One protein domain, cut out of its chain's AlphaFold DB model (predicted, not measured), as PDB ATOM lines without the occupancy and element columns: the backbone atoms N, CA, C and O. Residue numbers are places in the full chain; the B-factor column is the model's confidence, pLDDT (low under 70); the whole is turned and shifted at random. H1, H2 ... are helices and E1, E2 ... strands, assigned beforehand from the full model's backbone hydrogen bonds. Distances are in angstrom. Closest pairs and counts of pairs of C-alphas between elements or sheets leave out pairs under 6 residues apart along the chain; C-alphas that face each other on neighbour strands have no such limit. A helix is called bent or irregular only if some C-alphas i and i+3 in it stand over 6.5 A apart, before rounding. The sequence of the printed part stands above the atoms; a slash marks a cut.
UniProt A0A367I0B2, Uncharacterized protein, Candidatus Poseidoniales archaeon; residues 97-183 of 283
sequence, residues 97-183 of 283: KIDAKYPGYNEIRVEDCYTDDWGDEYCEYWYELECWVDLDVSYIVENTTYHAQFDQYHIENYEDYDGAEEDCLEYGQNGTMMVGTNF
ATOM      1  N   LYS A  97     -44.616  -3.231  29.083       92.44
ATOM      2  CA  LYS A  97     -44.652  -4.247  30.127       92.44
ATOM      3  C   LYS A  97     -43.889  -3.738  31.342       92.44
ATOM      4  O   LYS A  97     -42.749  -3.302  31.218       92.44
ATOM      5  N   ILE A  98     -44.489  -3.869  32.521       90.44
ATOM      6  CA  ILE A  98     -43.838  -3.513  33.788       90.44
ATOM      7  C   ILE A  98     -42.833  -4.609  34.158       90.44
ATOM      8  O   ILE A  98     -43.222  -5.764  34.363       90.44
ATOM      9  N   ASP A  99     -41.550  -4.265  34.249       90.19
ATOM     10  CA  ASP A  99     -40.471  -5.198  34.587       90.19
ATOM     11  C   ASP A  99     -40.122  -5.172  36.072       90.19
ATOM     12  O   ASP A  99     -39.929  -6.231  36.676       90.19
ATOM     13  N   ALA A 100     -40.080  -3.985  36.670       88.88
ATOM     14  CA  ALA A 100     -39.872  -3.809  38.097       88.88
ATOM     15  C   ALA A 100     -40.655  -2.603  38.609       88.88
ATOM     16  O   ALA A 100     -41.095  -1.744  37.843       88.88
ATOM     17  N   LYS A 101     -40.854  -2.573  39.925       89.44
ATOM     18  CA  LYS A 101     -41.483  -1.448  40.602       89.44
ATOM     19  C   LYS A 101     -40.893  -1.235  41.984       89.44
ATOM     20  O   LYS A 101     -40.572  -2.210  42.670       89.44
ATOM     21  N   TYR A 102     -40.817   0.021  42.398       90.31
ATOM     22  CA  TYR A 102     -40.297   0.422  43.699       90.31
ATOM     23  C   TYR A 102     -41.269   1.413  44.342       90.31
ATOM     24  O   TYR A 102     -41.328   2.566  43.926       90.31
ATOM     25  N   PRO A 103     -42.088   0.975  45.311       90.50
ATOM     26  CA  PRO A 103     -43.022   1.863  45.978       90.50
ATOM     27  C   PRO A 103     -42.313   2.729  47.017       90.50
ATOM     28  O   PRO A 103     -41.375   2.285  47.685       90.50
ATOM     29  N   GLY A 104     -42.822   3.941  47.186       88.81
ATOM     30  CA  GLY A 104     -42.387   4.889  48.195       88.81
ATOM     31  C   GLY A 104     -43.521   5.819  48.601       88.81
ATOM     32  O   GLY A 104     -44.646   5.721  48.108       88.81
ATOM     33  N   TYR A 105     -43.227   6.702  49.546       90.38
ATOM     34  CA  TYR A 105     -44.203   7.652  50.056       90.38
ATOM     35  C   TYR A 105     -43.557   8.993  50.383       90.38
ATOM     36  O   TYR A 105     -42.363   9.067  50.679       90.38
ATOM     37  N   ASN A 106     -44.361  10.051  50.325       90.38
ATOM     38  CA  ASN A 106     -44.003  11.391  50.767       90.38
ATOM     39  C   ASN A 106     -45.039  11.886  51.776       90.38
ATOM     40  O   ASN A 106     -46.239  11.777  51.552       90.38
ATOM     41  N   GLU A 107     -44.582  12.494  52.865       88.31
ATOM     42  CA  GLU A 107     -45.473  13.223  53.768       88.31
ATOM     43  C   GLU A 107     -45.708  14.634  53.225       88.31
ATOM     44  O   GLU A 107     -44.784  15.450  53.119       88.31
ATOM     45  N   ILE A 108     -46.960  14.943  52.908       90.25
ATOM     46  CA  ILE A 108     -47.400  16.258  52.462       90.25
ATOM     47  C   ILE A 108     -48.133  16.937  53.607       90.25
ATOM     48  O   ILE A 108     -49.018  16.378  54.252       90.25
ATOM     49  N   ARG A 109     -47.788  18.199  53.850       87.69
ATOM     50  CA  ARG A 109     -48.554  19.043  54.759       87.69
ATOM     51  C   ARG A 109     -49.611  19.804  53.972       87.69
ATOM     52  O   ARG A 109     -49.262  20.651  53.152       87.69
ATOM     53  N   VAL A 110     -50.872  19.554  54.293       87.50
ATOM     54  CA  VAL A 110     -52.010  20.258  53.706       87.50
ATOM     55  C   VAL A 110     -52.424  21.409  54.619       87.50
ATOM     56  O   VAL A 110     -52.431  21.297  55.849       87.50
ATOM     57  N   GLU A 111     -52.705  22.549  53.999       91.44
ATOM     58  CA  GLU A 111     -53.229  23.754  54.632       91.44
ATOM     59  C   GLU A 111     -54.530  24.123  53.927       91.44
ATOM     60  O   GLU A 111     -54.521  24.440  52.738       91.44
ATOM     61  N   ASP A 112     -55.635  24.092  54.665       89.25
ATOM     62  CA  ASP A 112     -56.937  24.540  54.179       89.25
ATOM     63  C   ASP A 112     -57.399  25.742  54.995       89.25
ATOM     64  O   ASP A 112     -57.653  25.648  56.199       89.25
ATOM     65  N   CYS A 113     -57.454  26.897  54.338       91.69
ATOM     66  CA  CYS A 113     -57.829  28.164  54.946       91.69
ATOM     67  C   CYS A 113     -59.207  28.595  54.452       91.69
ATOM     68  O   CYS A 113     -59.433  28.770  53.254       91.69
ATOM     69  N   TYR A 114     -60.117  28.859  55.387       87.31
ATOM     70  CA  TYR A 114     -61.426  29.422  55.090       87.31
ATOM     71  C   TYR A 114     -61.651  30.723  55.864       87.31
ATOM     72  O   TYR A 114     -61.263  30.878  57.024       87.31
ATOM     73  N   THR A 115     -62.297  31.690  55.213       90.06
ATOM     74  CA  THR A 115     -62.696  32.955  55.839       90.06
ATOM     75  C   THR A 115     -64.148  32.867  56.276       90.06
ATOM     76  O   THR A 115     -65.019  32.502  55.483       90.06
ATOM     77  N   ASP A 116     -64.428  33.207  57.530       88.00
ATOM     78  CA  ASP A 116     -65.801  33.257  58.014       88.00
ATOM     79  C   ASP A 116     -66.554  34.514  57.526       88.00
ATOM     80  O   ASP A 116     -65.999  35.442  56.928       88.00
ATOM     81  N   ASP A 117     -67.860  34.578  57.801       90.75
ATOM     82  CA  ASP A 117     -68.697  35.726  57.426       90.75
ATOM     83  C   ASP A 117     -68.287  37.050  58.108       90.75
ATOM     84  O   ASP A 117     -68.728  38.126  57.676       90.75
ATOM     85  N   TRP A 118     -67.464  36.972  59.162       86.56
ATOM     86  CA  TRP A 118     -66.961  38.081  59.975       86.56
ATOM     87  C   TRP A 118     -65.604  38.594  59.469       86.56
ATOM     88  O   TRP A 118     -65.173  39.668  59.891       86.56
ATOM     89  N   GLY A 119     -64.993  37.902  58.501       83.44
ATOM     90  CA  GLY A 119     -63.720  38.268  57.884       83.44
ATOM     91  C   GLY A 119     -62.494  37.717  58.612       83.44
ATOM     92  O   GLY A 119     -61.384  38.142  58.298       83.44
ATOM     93  N   ASP A 120     -62.683  36.804  59.566       87.88
ATOM     94  CA  ASP A 120     -61.589  36.111  60.241       87.88
ATOM     95  C   ASP A 120     -61.187  34.870  59.424       87.88
ATOM     96  O   ASP A 120     -62.033  34.080  58.997       87.88
ATOM     97  N   GLU A 121     -59.883  34.701  59.196       89.69
ATOM     98  CA  GLU A 121     -59.308  33.560  58.479       89.69
ATOM     99  C   GLU A 121     -58.925  32.448  59.463       89.69
ATOM    100  O   GLU A 121     -58.194  32.671  60.435       89.69
ATOM    101  N   TYR A 122     -59.429  31.246  59.203       88.69
ATOM    102  CA  TYR A 122     -59.125  30.036  59.952       88.69
ATOM    103  C   TYR A 122     -58.436  29.053  59.020       88.69
ATOM    104  O   TYR A 122     -59.009  28.675  58.006       88.69
ATOM    105  N   CYS A 123     -57.227  28.632  59.388       91.38
ATOM    106  CA  CYS A 123     -56.489  27.604  58.666       91.38
ATOM    107  C   CYS A 123     -56.448  26.314  59.484       91.38
ATOM    108  O   CYS A 123     -56.046  26.315  60.657       91.38
ATOM    109  N   GLU A 124     -56.865  25.226  58.856       88.06
ATOM    110  CA  GLU A 124     -56.701  23.865  59.335       88.06
ATOM    111  C   GLU A 124     -55.468  23.251  58.669       88.06
ATOM    112  O   GLU A 124     -55.202  23.463  57.488       88.06
ATOM    113  N   TYR A 125     -54.671  22.538  59.464       88.25
ATOM    114  CA  TYR A 125     -53.453  21.884  58.999       88.25
ATOM    115  C   TYR A 125     -53.532  20.411  59.349       88.25
ATOM    116  O   TYR A 125     -53.717  20.073  60.523       88.25
ATOM    117  N   TRP A 126     -53.322  19.560  58.358       87.94
ATOM    118  CA  TRP A 126     -53.170  18.124  58.545       87.94
ATOM    119  C   TRP A 126     -52.040  17.595  57.666       87.94
ATOM    120  O   TRP A 126     -51.486  18.313  56.829       87.94
ATOM    121  N   TYR A 127     -51.648  16.359  57.941       86.38
ATOM    122  CA  TYR A 127     -50.679  15.630  57.144       86.38
ATOM    123  C   TYR A 127     -51.426  14.599  56.306       86.38
ATOM    124  O   TYR A 127     -52.352  13.943  56.789       86.38
ATOM    125  N   GLU A 128     -51.036  14.507  55.044       90.06
ATOM    126  CA  GLU A 128     -51.439  13.460  54.118       90.06
ATOM    127  C   GLU A 128     -50.183  12.723  53.670       90.06
ATOM    128  O   GLU A 128     -49.097  13.302  53.579       90.06
ATOM    129  N   LEU A 129     -50.328  11.436  53.412       90.38
ATOM    130  CA  LEU A 129     -49.273  10.563  52.950       90.38
ATOM    131  C   LEU A 129     -49.530  10.243  51.480       90.38
ATOM    132  O   LEU A 129     -50.467   9.521  51.147       90.38
ATOM    133  N   GLU A 130     -48.712  10.813  50.603       91.50
ATOM    134  CA  GLU A 130     -48.775  10.571  49.167       91.50
ATOM    135  C   GLU A 130     -48.001   9.305  48.815       91.50
ATOM    136  O   GLU A 130     -46.786   9.233  49.017       91.50
ATOM    137  N   CYS A 131     -48.705   8.329  48.250       91.44
ATOM    138  CA  CYS A 131     -48.137   7.087  47.757       91.44
ATOM    139  C   CYS A 131     -47.749   7.197  46.297       91.44
ATOM    140  O   CYS A 131     -48.564   7.544  45.435       91.44
ATOM    141  N   TRP A 132     -46.523   6.786  46.013       91.69
ATOM    142  CA  TRP A 132     -45.995   6.759  44.665       91.69
ATOM    143  C   TRP A 132     -45.240   5.465  44.387       91.69
ATOM    144  O   TRP A 132     -44.877   4.703  45.288       91.69
ATOM    145  N   VAL A 133     -45.023   5.190  43.108       91.25
ATOM    146  CA  VAL A 133     -44.242   4.044  42.656       91.25
ATOM    147  C   VAL A 133     -43.324   4.449  41.515       91.25
ATOM    148  O   VAL A 133     -43.758   5.081  40.558       91.25
ATOM    149  N   ASP A 134     -42.058   4.065  41.614       91.19
ATOM    150  CA  ASP A 134     -41.145   4.120  40.480       91.19
ATOM    151  C   ASP A 134     -41.361   2.864  39.635       91.19
ATOM    152  O   ASP A 134     -41.382   1.745  40.165       91.19
ATOM    153  N   LEU A 135     -41.552   3.036  38.331       90.12
ATOM    154  CA  LEU A 135     -41.848   1.959  37.392       90.12
ATOM    155  C   LEU A 135     -40.714   1.812  36.384       90.12
ATOM    156  O   LEU A 135     -40.436   2.736  35.624       90.12
ATOM    157  N   ASP A 136     -40.143   0.613  36.318       91.19
ATOM    158  CA  ASP A 136     -39.262   0.213  35.224       91.19
ATOM    159  C   ASP A 136     -40.098  -0.549  34.197       91.19
ATOM    160  O   ASP A 136     -40.650  -1.617  34.497       91.19
ATOM    161  N   VAL A 137     -40.193  -0.021  32.980       91.31
ATOM    162  CA  VAL A 137     -40.968  -0.632  31.898       91.31
ATOM    163  C   VAL A 137     -40.093  -0.990  30.706       91.31
ATOM    164  O   VAL A 137     -39.110  -0.312  30.401       91.31
ATOM    165  N   SER A 138     -40.490  -2.032  29.978       92.00
ATOM    166  CA  SER A 138     -39.972  -2.331  28.646       92.00
ATOM    167  C   SER A 138     -41.074  -2.346  27.605       92.00
ATOM    168  O   SER A 138     -42.202  -2.757  27.859       92.00
ATOM    169  N   TYR A 139     -40.751  -1.905  26.400       91.31
ATOM    170  CA  TYR A 139     -41.680  -1.877  25.274       91.31
ATOM    171  C   TYR A 139     -40.937  -2.208  23.984       91.31
ATOM    172  O   TYR A 139     -39.709  -2.133  23.914       91.31
ATOM    173  N   ILE A 140     -41.680  -2.650  22.970       90.31
ATOM    174  CA  ILE A 140     -41.108  -3.101  21.699       90.31
ATOM    175  C   ILE A 140     -41.586  -2.175  20.588       90.31
ATOM    176  O   ILE A 140     -42.774  -2.139  20.278       90.31
ATOM    177  N   VAL A 141     -40.642  -1.490  19.946       89.12
ATOM    178  CA  VAL A 141     -40.877  -0.667  18.752       89.12
ATOM    179  C   VAL A 141     -40.088  -1.283  17.606       89.12
ATOM    180  O   VAL A 141     -38.888  -1.517  17.736       89.12
ATOM    181  N   GLU A 142     -40.759  -1.616  16.501       87.31
ATOM    182  CA  GLU A 142     -40.127  -2.192  15.300       87.31
ATOM    183  C   GLU A 142     -39.176  -3.375  15.589       87.31
ATOM    184  O   GLU A 142     -38.094  -3.494  15.016       87.31
ATOM    185  N   ASN A 143     -39.583  -4.276  16.494       87.69
ATOM    186  CA  ASN A 143     -38.802  -5.449  16.921       87.69
ATOM    187  C   ASN A 143     -37.500  -5.121  17.691       87.69
ATOM    188  O   ASN A 143     -36.636  -5.985  17.846       87.69
ATOM    189  N   THR A 144     -37.379  -3.894  18.203       89.44
ATOM    190  CA  THR A 144     -36.326  -3.451  19.125       89.44
ATOM    191  C   THR A 144     -36.935  -3.194  20.500       89.44
ATOM    192  O   THR A 144     -37.970  -2.540  20.608       89.44
ATOM    193  N   THR A 145     -36.319  -3.734  21.553       90.69
ATOM    194  CA  THR A 145     -36.770  -3.534  22.936       90.69
ATOM    195  C   THR A 145     -36.121  -2.290  23.523       90.69
ATOM    196  O   THR A 145     -34.896  -2.168  23.511       90.69
ATOM    197  N   TYR A 146     -36.949  -1.403  24.057       90.50
ATOM    198  CA  TYR A 146     -36.549  -0.201  24.774       90.50
ATOM    199  C   TYR A 146     -36.934  -0.327  26.244       90.50
ATOM    200  O   TYR A 146     -37.802  -1.129  26.602       90.50
ATOM    201  N   HIS A 147     -36.267   0.460  27.082       90.88
ATOM    202  CA  HIS A 147     -36.496   0.516  28.518       90.88
ATOM    203  C   HIS A 147     -36.698   1.968  28.926       90.88
ATOM    204  O   HIS A 147     -35.917   2.825  28.515       90.88
ATOM    205  N   ALA A 148     -37.715   2.220  29.743       89.69
ATOM    206  CA  ALA A 148     -37.983   3.527  30.321       89.69
ATOM    207  C   ALA A 148     -38.224   3.389  31.824       89.69
ATOM    208  O   ALA A 148     -38.722   2.362  32.291       89.69
ATOM    209  N   GLN A 149     -37.857   4.435  32.557       89.19
ATOM    210  CA  GLN A 149     -38.075   4.546  33.990       89.19
ATOM    211  C   GLN A 149     -39.000   5.735  34.243       89.19
ATOM    212  O   GLN A 149     -38.734   6.842  33.768       89.19
ATOM    213  N   PHE A 150     -40.088   5.498  34.969       88.38
ATOM    214  CA  PHE A 150     -41.015   6.533  35.404       88.38
ATOM    215  C   PHE A 150     -40.918   6.687  36.910       88.38
ATOM    216  O   PHE A 150     -41.312   5.786  37.645       88.38
ATOM    217  N   ASP A 151     -40.406   7.831  37.349       89.00
ATOM    218  CA  ASP A 151     -40.235   8.120  38.767       89.00
ATOM    219  C   ASP A 151     -41.502   8.751  39.360       89.00
ATOM    220  O   ASP A 151     -42.179   9.554  38.712       89.00
ATOM    221  N   GLN A 152     -41.788   8.415  40.618       84.38
ATOM    222  CA  GLN A 152     -42.857   8.971  41.447       84.38
ATOM    223  C   GLN A 152     -44.242   8.953  40.785       84.38
ATOM    224  O   GLN A 152     -45.000   9.923  40.870       84.38
ATOM    225  N   TYR A 153     -44.614   7.841  40.146       86.31
ATOM    226  CA  TYR A 153     -45.971   7.694  39.633       86.31
ATOM    227  C   TYR A 153     -46.968   7.677  40.793       86.31
ATOM    228  O   TYR A 153     -46.947   6.767  41.624       86.31
ATOM    229  N   HIS A 154     -47.833   8.687  40.847       88.56
ATOM    230  CA  HIS A 154     -48.830   8.839  41.897       88.56
ATOM    231  C   HIS A 154     -49.874   7.717  41.835       88.56
ATOM    232  O   HIS A 154     -50.456   7.459  40.781       88.56
ATOM    233  N   ILE A 155     -50.144   7.084  42.977       86.50
ATOM    234  CA  ILE A 155     -51.136   6.009  43.078       86.50
ATOM    235  C   ILE A 155     -52.351   6.472  43.885       86.50
ATOM    236  O   ILE A 155     -53.479   6.371  43.405       86.50
ATOM    237  N   GLU A 156     -52.125   6.913  45.122       87.12
ATOM    238  CA  GLU A 156     -53.184   7.238  46.081       87.12
ATOM    239  C   GLU A 156     -52.639   8.133  47.207       87.12
ATOM    240  O   GLU A 156     -51.435   8.168  47.451       87.12
ATOM    241  N   ASN A 157     -53.529   8.839  47.909       88.38
ATOM    242  CA  ASN A 157     -53.212   9.584  49.127       88.38
ATOM    243  C   ASN A 157     -53.910   8.940  50.327       88.38
ATOM    244  O   ASN A 157     -55.112   8.672  50.269       88.38
ATOM    245  N   TYR A 158     -53.187   8.772  51.430       86.06
ATOM    246  CA  TYR A 158     -53.743   8.367  52.718       86.06
ATOM    247  C   TYR A 158     -53.745   9.531  53.709       86.06
ATOM    248  O   TYR A 158     -52.888  10.410  53.673       86.06
ATOM    249  N   GLU A 159     -54.706   9.534  54.630       85.31
ATOM    250  CA  GLU A 159     -54.619  10.387  55.817       85.31
ATOM    251  C   GLU A 159     -53.475   9.899  56.724       85.31
ATOM    252  O   GLU A 159     -53.144   8.713  56.734       85.31
ATOM    253  N   ASP A 160     -52.885  10.793  57.519       82.75
ATOM    254  CA  ASP A 160     -51.872  10.428  58.517       82.75
ATOM    255  C   ASP A 160     -52.503   9.632  59.681       82.75
ATOM    256  O   ASP A 160     -52.999  10.192  60.667       82.75
ATOM    257  N   TYR A 161     -52.539   8.302  59.536       85.06
ATOM    258  CA  TYR A 161     -52.943   7.348  60.569       85.06
ATOM    259  C   TYR A 161     -51.850   6.309  60.848       85.06
ATOM    260  O   TYR A 161     -51.028   5.987  59.993       85.06
ATOM    261  N   ASP A 162     -51.872   5.733  62.056       85.38
ATOM    262  CA  ASP A 162     -50.944   4.667  62.455       85.38
ATOM    263  C   ASP A 162     -51.079   3.454  61.513       85.38
ATOM    264  O   ASP A 162     -52.063   2.714  61.590       85.38
ATOM    265  N   GLY A 163     -50.081   3.239  60.650       87.19
ATOM    266  CA  GLY A 163     -50.052   2.156  59.656       87.19
ATOM    267  C   GLY A 163     -50.215   2.606  58.201       87.19
ATOM    268  O   GLY A 163     -50.017   1.785  57.310       87.19
ATOM    269  N   ALA A 164     -50.491   3.890  57.940       87.25
ATOM    270  CA  ALA A 164     -50.647   4.419  56.581       87.25
ATOM    271  C   ALA A 164     -49.411   4.173  55.696       87.25
ATOM    272  O   ALA A 164     -49.549   3.846  54.521       87.25
ATOM    273  N   GLU A 165     -48.203   4.261  56.261       88.19
ATOM    274  CA  GLU A 165     -46.953   3.945  55.553       88.19
ATOM    275  C   GLU A 165     -46.902   2.483  55.079       88.19
ATOM    276  O   GLU A 165     -46.483   2.197  53.958       88.19
ATOM    277  N   GLU A 166     -47.324   1.540  55.929       90.44
ATOM    278  CA  GLU A 166     -47.297   0.109  55.617       90.44
ATOM    279  C   GLU A 166     -48.360  -0.235  54.572       90.44
ATOM    280  O   GLU A 166     -48.041  -0.900  53.586       90.44
ATOM    281  N   ASP A 167     -49.573   0.303  54.727       88.94
ATOM    282  CA  ASP A 167     -50.667   0.141  53.764       88.94
ATOM    283  C   ASP A 167     -50.288   0.717  52.391       88.94
ATOM    284  O   ASP A 167     -50.521   0.087  51.360       88.94
ATOM    285  N   CYS A 168     -49.625   1.875  52.371       90.12
ATOM    286  CA  CYS A 168     -49.106   2.506  51.163       90.12
ATOM    287  C   CYS A 168     -48.102   1.612  50.424       90.12
ATOM    288  O   CYS A 168     -48.215   1.381  49.214       90.12
ATOM    289  N   LEU A 169     -47.127   1.064  51.156       89.31
ATOM    290  CA  LEU A 169     -46.125   0.165  50.593       89.31
ATOM    291  C   LEU A 169     -46.751  -1.158  50.138       89.31
ATOM    292  O   LEU A 169     -46.406  -1.654  49.065       89.31
ATOM    293  N   GLU A 170     -47.682  -1.726  50.905       90.06
ATOM    294  CA  GLU A 170     -48.393  -2.953  50.535       90.06
ATOM    295  C   GLU A 170     -49.247  -2.744  49.278       90.06
ATOM    296  O   GLU A 170     -49.203  -3.561  48.351       90.06
ATOM    297  N   TYR A 171     -49.972  -1.629  49.201       88.06
ATOM    298  CA  TYR A 171     -50.776  -1.274  48.041       88.06
ATOM    299  C   TYR A 171     -49.903  -1.047  46.802       88.06
ATOM    300  O   TYR A 171     -50.186  -1.605  45.739       88.06
ATOM    301  N   GLY A 172     -48.774  -0.351  46.949       85.31
ATOM    302  CA  GLY A 172     -47.766  -0.199  45.901       85.31
ATOM    303  C   GLY A 172     -47.186  -1.535  45.415       85.31
ATOM    304  O   GLY A 172     -46.986  -1.730  44.214       85.31
ATOM    305  N   GLN A 173     -46.959  -2.502  46.313       84.75
ATOM    306  CA  GLN A 173     -46.403  -3.820  45.971       84.75
ATOM    307  C   GLN A 173     -47.425  -4.786  45.358       84.75
ATOM    308  O   GLN A 173     -47.110  -5.458  44.373       84.75
ATOM    309  N   ASN A 174     -48.641  -4.852  45.893       83.38
ATOM    310  CA  ASN A 174     -49.608  -5.902  45.554       83.38
ATOM    311  C   ASN A 174     -50.943  -5.373  45.018       83.38
ATOM    312  O   ASN A 174     -51.616  -6.091  44.280       83.38
ATOM    313  N   GLY A 175     -51.340  -4.157  45.388       76.88
ATOM    314  CA  GLY A 175     -52.654  -3.597  45.064       76.88
ATOM    315  C   GLY A 175     -52.729  -2.895  43.709       76.88
ATOM    316  O   GLY A 175     -53.736  -3.016  43.015       76.88
ATOM    317  N   THR A 176     -51.654  -2.221  43.299       78.69
ATOM    318  CA  THR A 176     -51.584  -1.467  42.038       78.69
ATOM    319  C   THR A 176     -50.561  -2.049  41.063       78.69
ATOM    320  O   THR A 176     -49.560  -2.636  41.484       78.69
ATOM    321  N   MET A 177     -50.833  -1.889  39.760       72.25
ATOM    322  CA  MET A 177     -49.916  -2.125  38.630       72.25
ATOM    323  C   MET A 177     -48.965  -3.320  38.843       72.25
ATOM    324  O   MET A 177     -47.822  -3.192  39.292       72.25
ATOM    325  N   MET A 178     -49.480  -4.529  38.603       81.88
ATOM    326  CA  MET A 178     -48.749  -5.773  38.861       81.88
ATOM    327  C   MET A 178     -47.547  -5.930  37.919       81.88
ATOM    328  O   MET A 178     -47.630  -5.676  36.720       81.88
ATOM    329  N   VAL A 179     -46.423  -6.423  38.446       85.62
ATOM    330  CA  VAL A 179     -45.246  -6.721  37.616       85.62
ATOM    331  C   VAL A 179     -45.624  -7.749  36.547       85.62
ATOM    332  O   VAL A 179     -46.222  -8.786  36.840       85.62
ATOM    333  N   GLY A 180     -45.273  -7.456  35.297       82.38
ATOM    334  CA  GLY A 180     -45.591  -8.277  34.136       82.38
ATOM    335  C   GLY A 180     -46.938  -7.986  33.474       82.38
ATOM    336  O   GLY A 180     -47.228  -8.622  32.460       82.38
ATOM    337  N   THR A 181     -47.748  -7.052  33.987       86.06
ATOM    338  CA  THR A 181     -48.916  -6.555  33.244       86.06
ATOM    339  C   THR A 181     -48.507  -5.534  32.194       86.06
ATOM    340  O   THR A 181     -47.494  -4.848  32.356       86.06
ATOM    341  N   ASN A 182     -49.319  -5.428  31.140       87.38
ATOM    342  CA  ASN A 182     -49.119  -4.424  30.108       87.38
ATOM    343  C   ASN A 182     -49.836  -3.114  30.466       87.38
ATOM    344  O   ASN A 182     -50.941  -3.156  31.011       87.38
ATOM    345  N   PHE A 183     -49.222  -1.980  30.138       85.44
ATOM    346  CA  PHE A 183     -49.769  -0.637  30.320       85.44
ATOM    347  C   PHE A 183     -49.420   0.252  29.118       85.44
ATOM    348  O   PHE A 183     -48.337   0.119  28.544       85.44
TER     349      PHE A 183
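Overview. This is residues 97 to 183 of the 283 residues of an uncharacterized protein of Candidatus Poseidoniales archaeon (UniProt A0A367I0B2). A long, twisted ribbon of three antiparallel strands, E1, E2 and E3, makes the whole length of this rod, and one short helix, H1, packs on one face of it. The strands are staggered: one end of the ribbon is the hairpin of E1 and E2, the other the hairpin of E2 and E3. The 87 printed residues hold E1, E2, E3 and H1 in that order along the chain; the sheet order is E1 - E2 - E3 and the class is mostly strand. The whole is extended, with a radius of gyration of the C-alphas of 18.7 A and spans of 67 by 29 by 14 A.

Along the chain. Begin with E2, the longest strand: residues 121 to 141, from C-alpha 121 at (-59.308, 33.560, 58.479) over 55.6 A; it bends by 59 degrees at residue 138. Find C-alpha 97 at (-44.652, -4.247, 30.127); there E1, residues 97 to 115, starts its 48.7 A, bending by 90 degrees at residue 100. E3 covers residues 144 to 159 and 43.3 A. H1, residues 164 to 175 and 14.2 A long, ends at C-alpha 175, (-52.654, -3.597, 45.064); it is neither bent nor irregular, but only just: C-alphas 172 and 175 are 6.0 A apart.

Arrangement. Look first at E2, the inner strand of a meander, each strand the antiparallel neighbour of the one before. Its hairpin with E1 has directions at 162 degrees, with N 106 and O 130 2.9 A apart, within hydrogen-bond range. In its hairpin with E3, at 160 degrees, N 135 and O 150 are within range at 2.8 A. E1 and E3 are the edge strands. H1 is on the sheet, which gives two layers, a helix on one face of a sheet, at a height over the sheet of 8.3 A. H1 lies over E2 and runs along the strands, at 25 degrees to E2 on the local plane. The closest C-alphas of H1 and E2 are those of Cys 168 and Cys 131, 5.8 A apart; for H1 and E1 they are those of Gly 172 and Pro 103, at 5.2 A. In H1 every O i to N i+4 pair is within hydrogen-bond range.

Size, cuts and confidence. Measure the length between the two C-alphas farthest apart, those of Trp 118 and Asn 143, 67.4 A. The first and last printed C-alphas, those of Lys 97 and Phe 183, are 6.3 A apart. The printed part has no cut, and the links E1 to E2, E2 to E3 and E3 to H1 are tight. The mean pLDDT of the printed part is 88.1, and no printed residue is under 70.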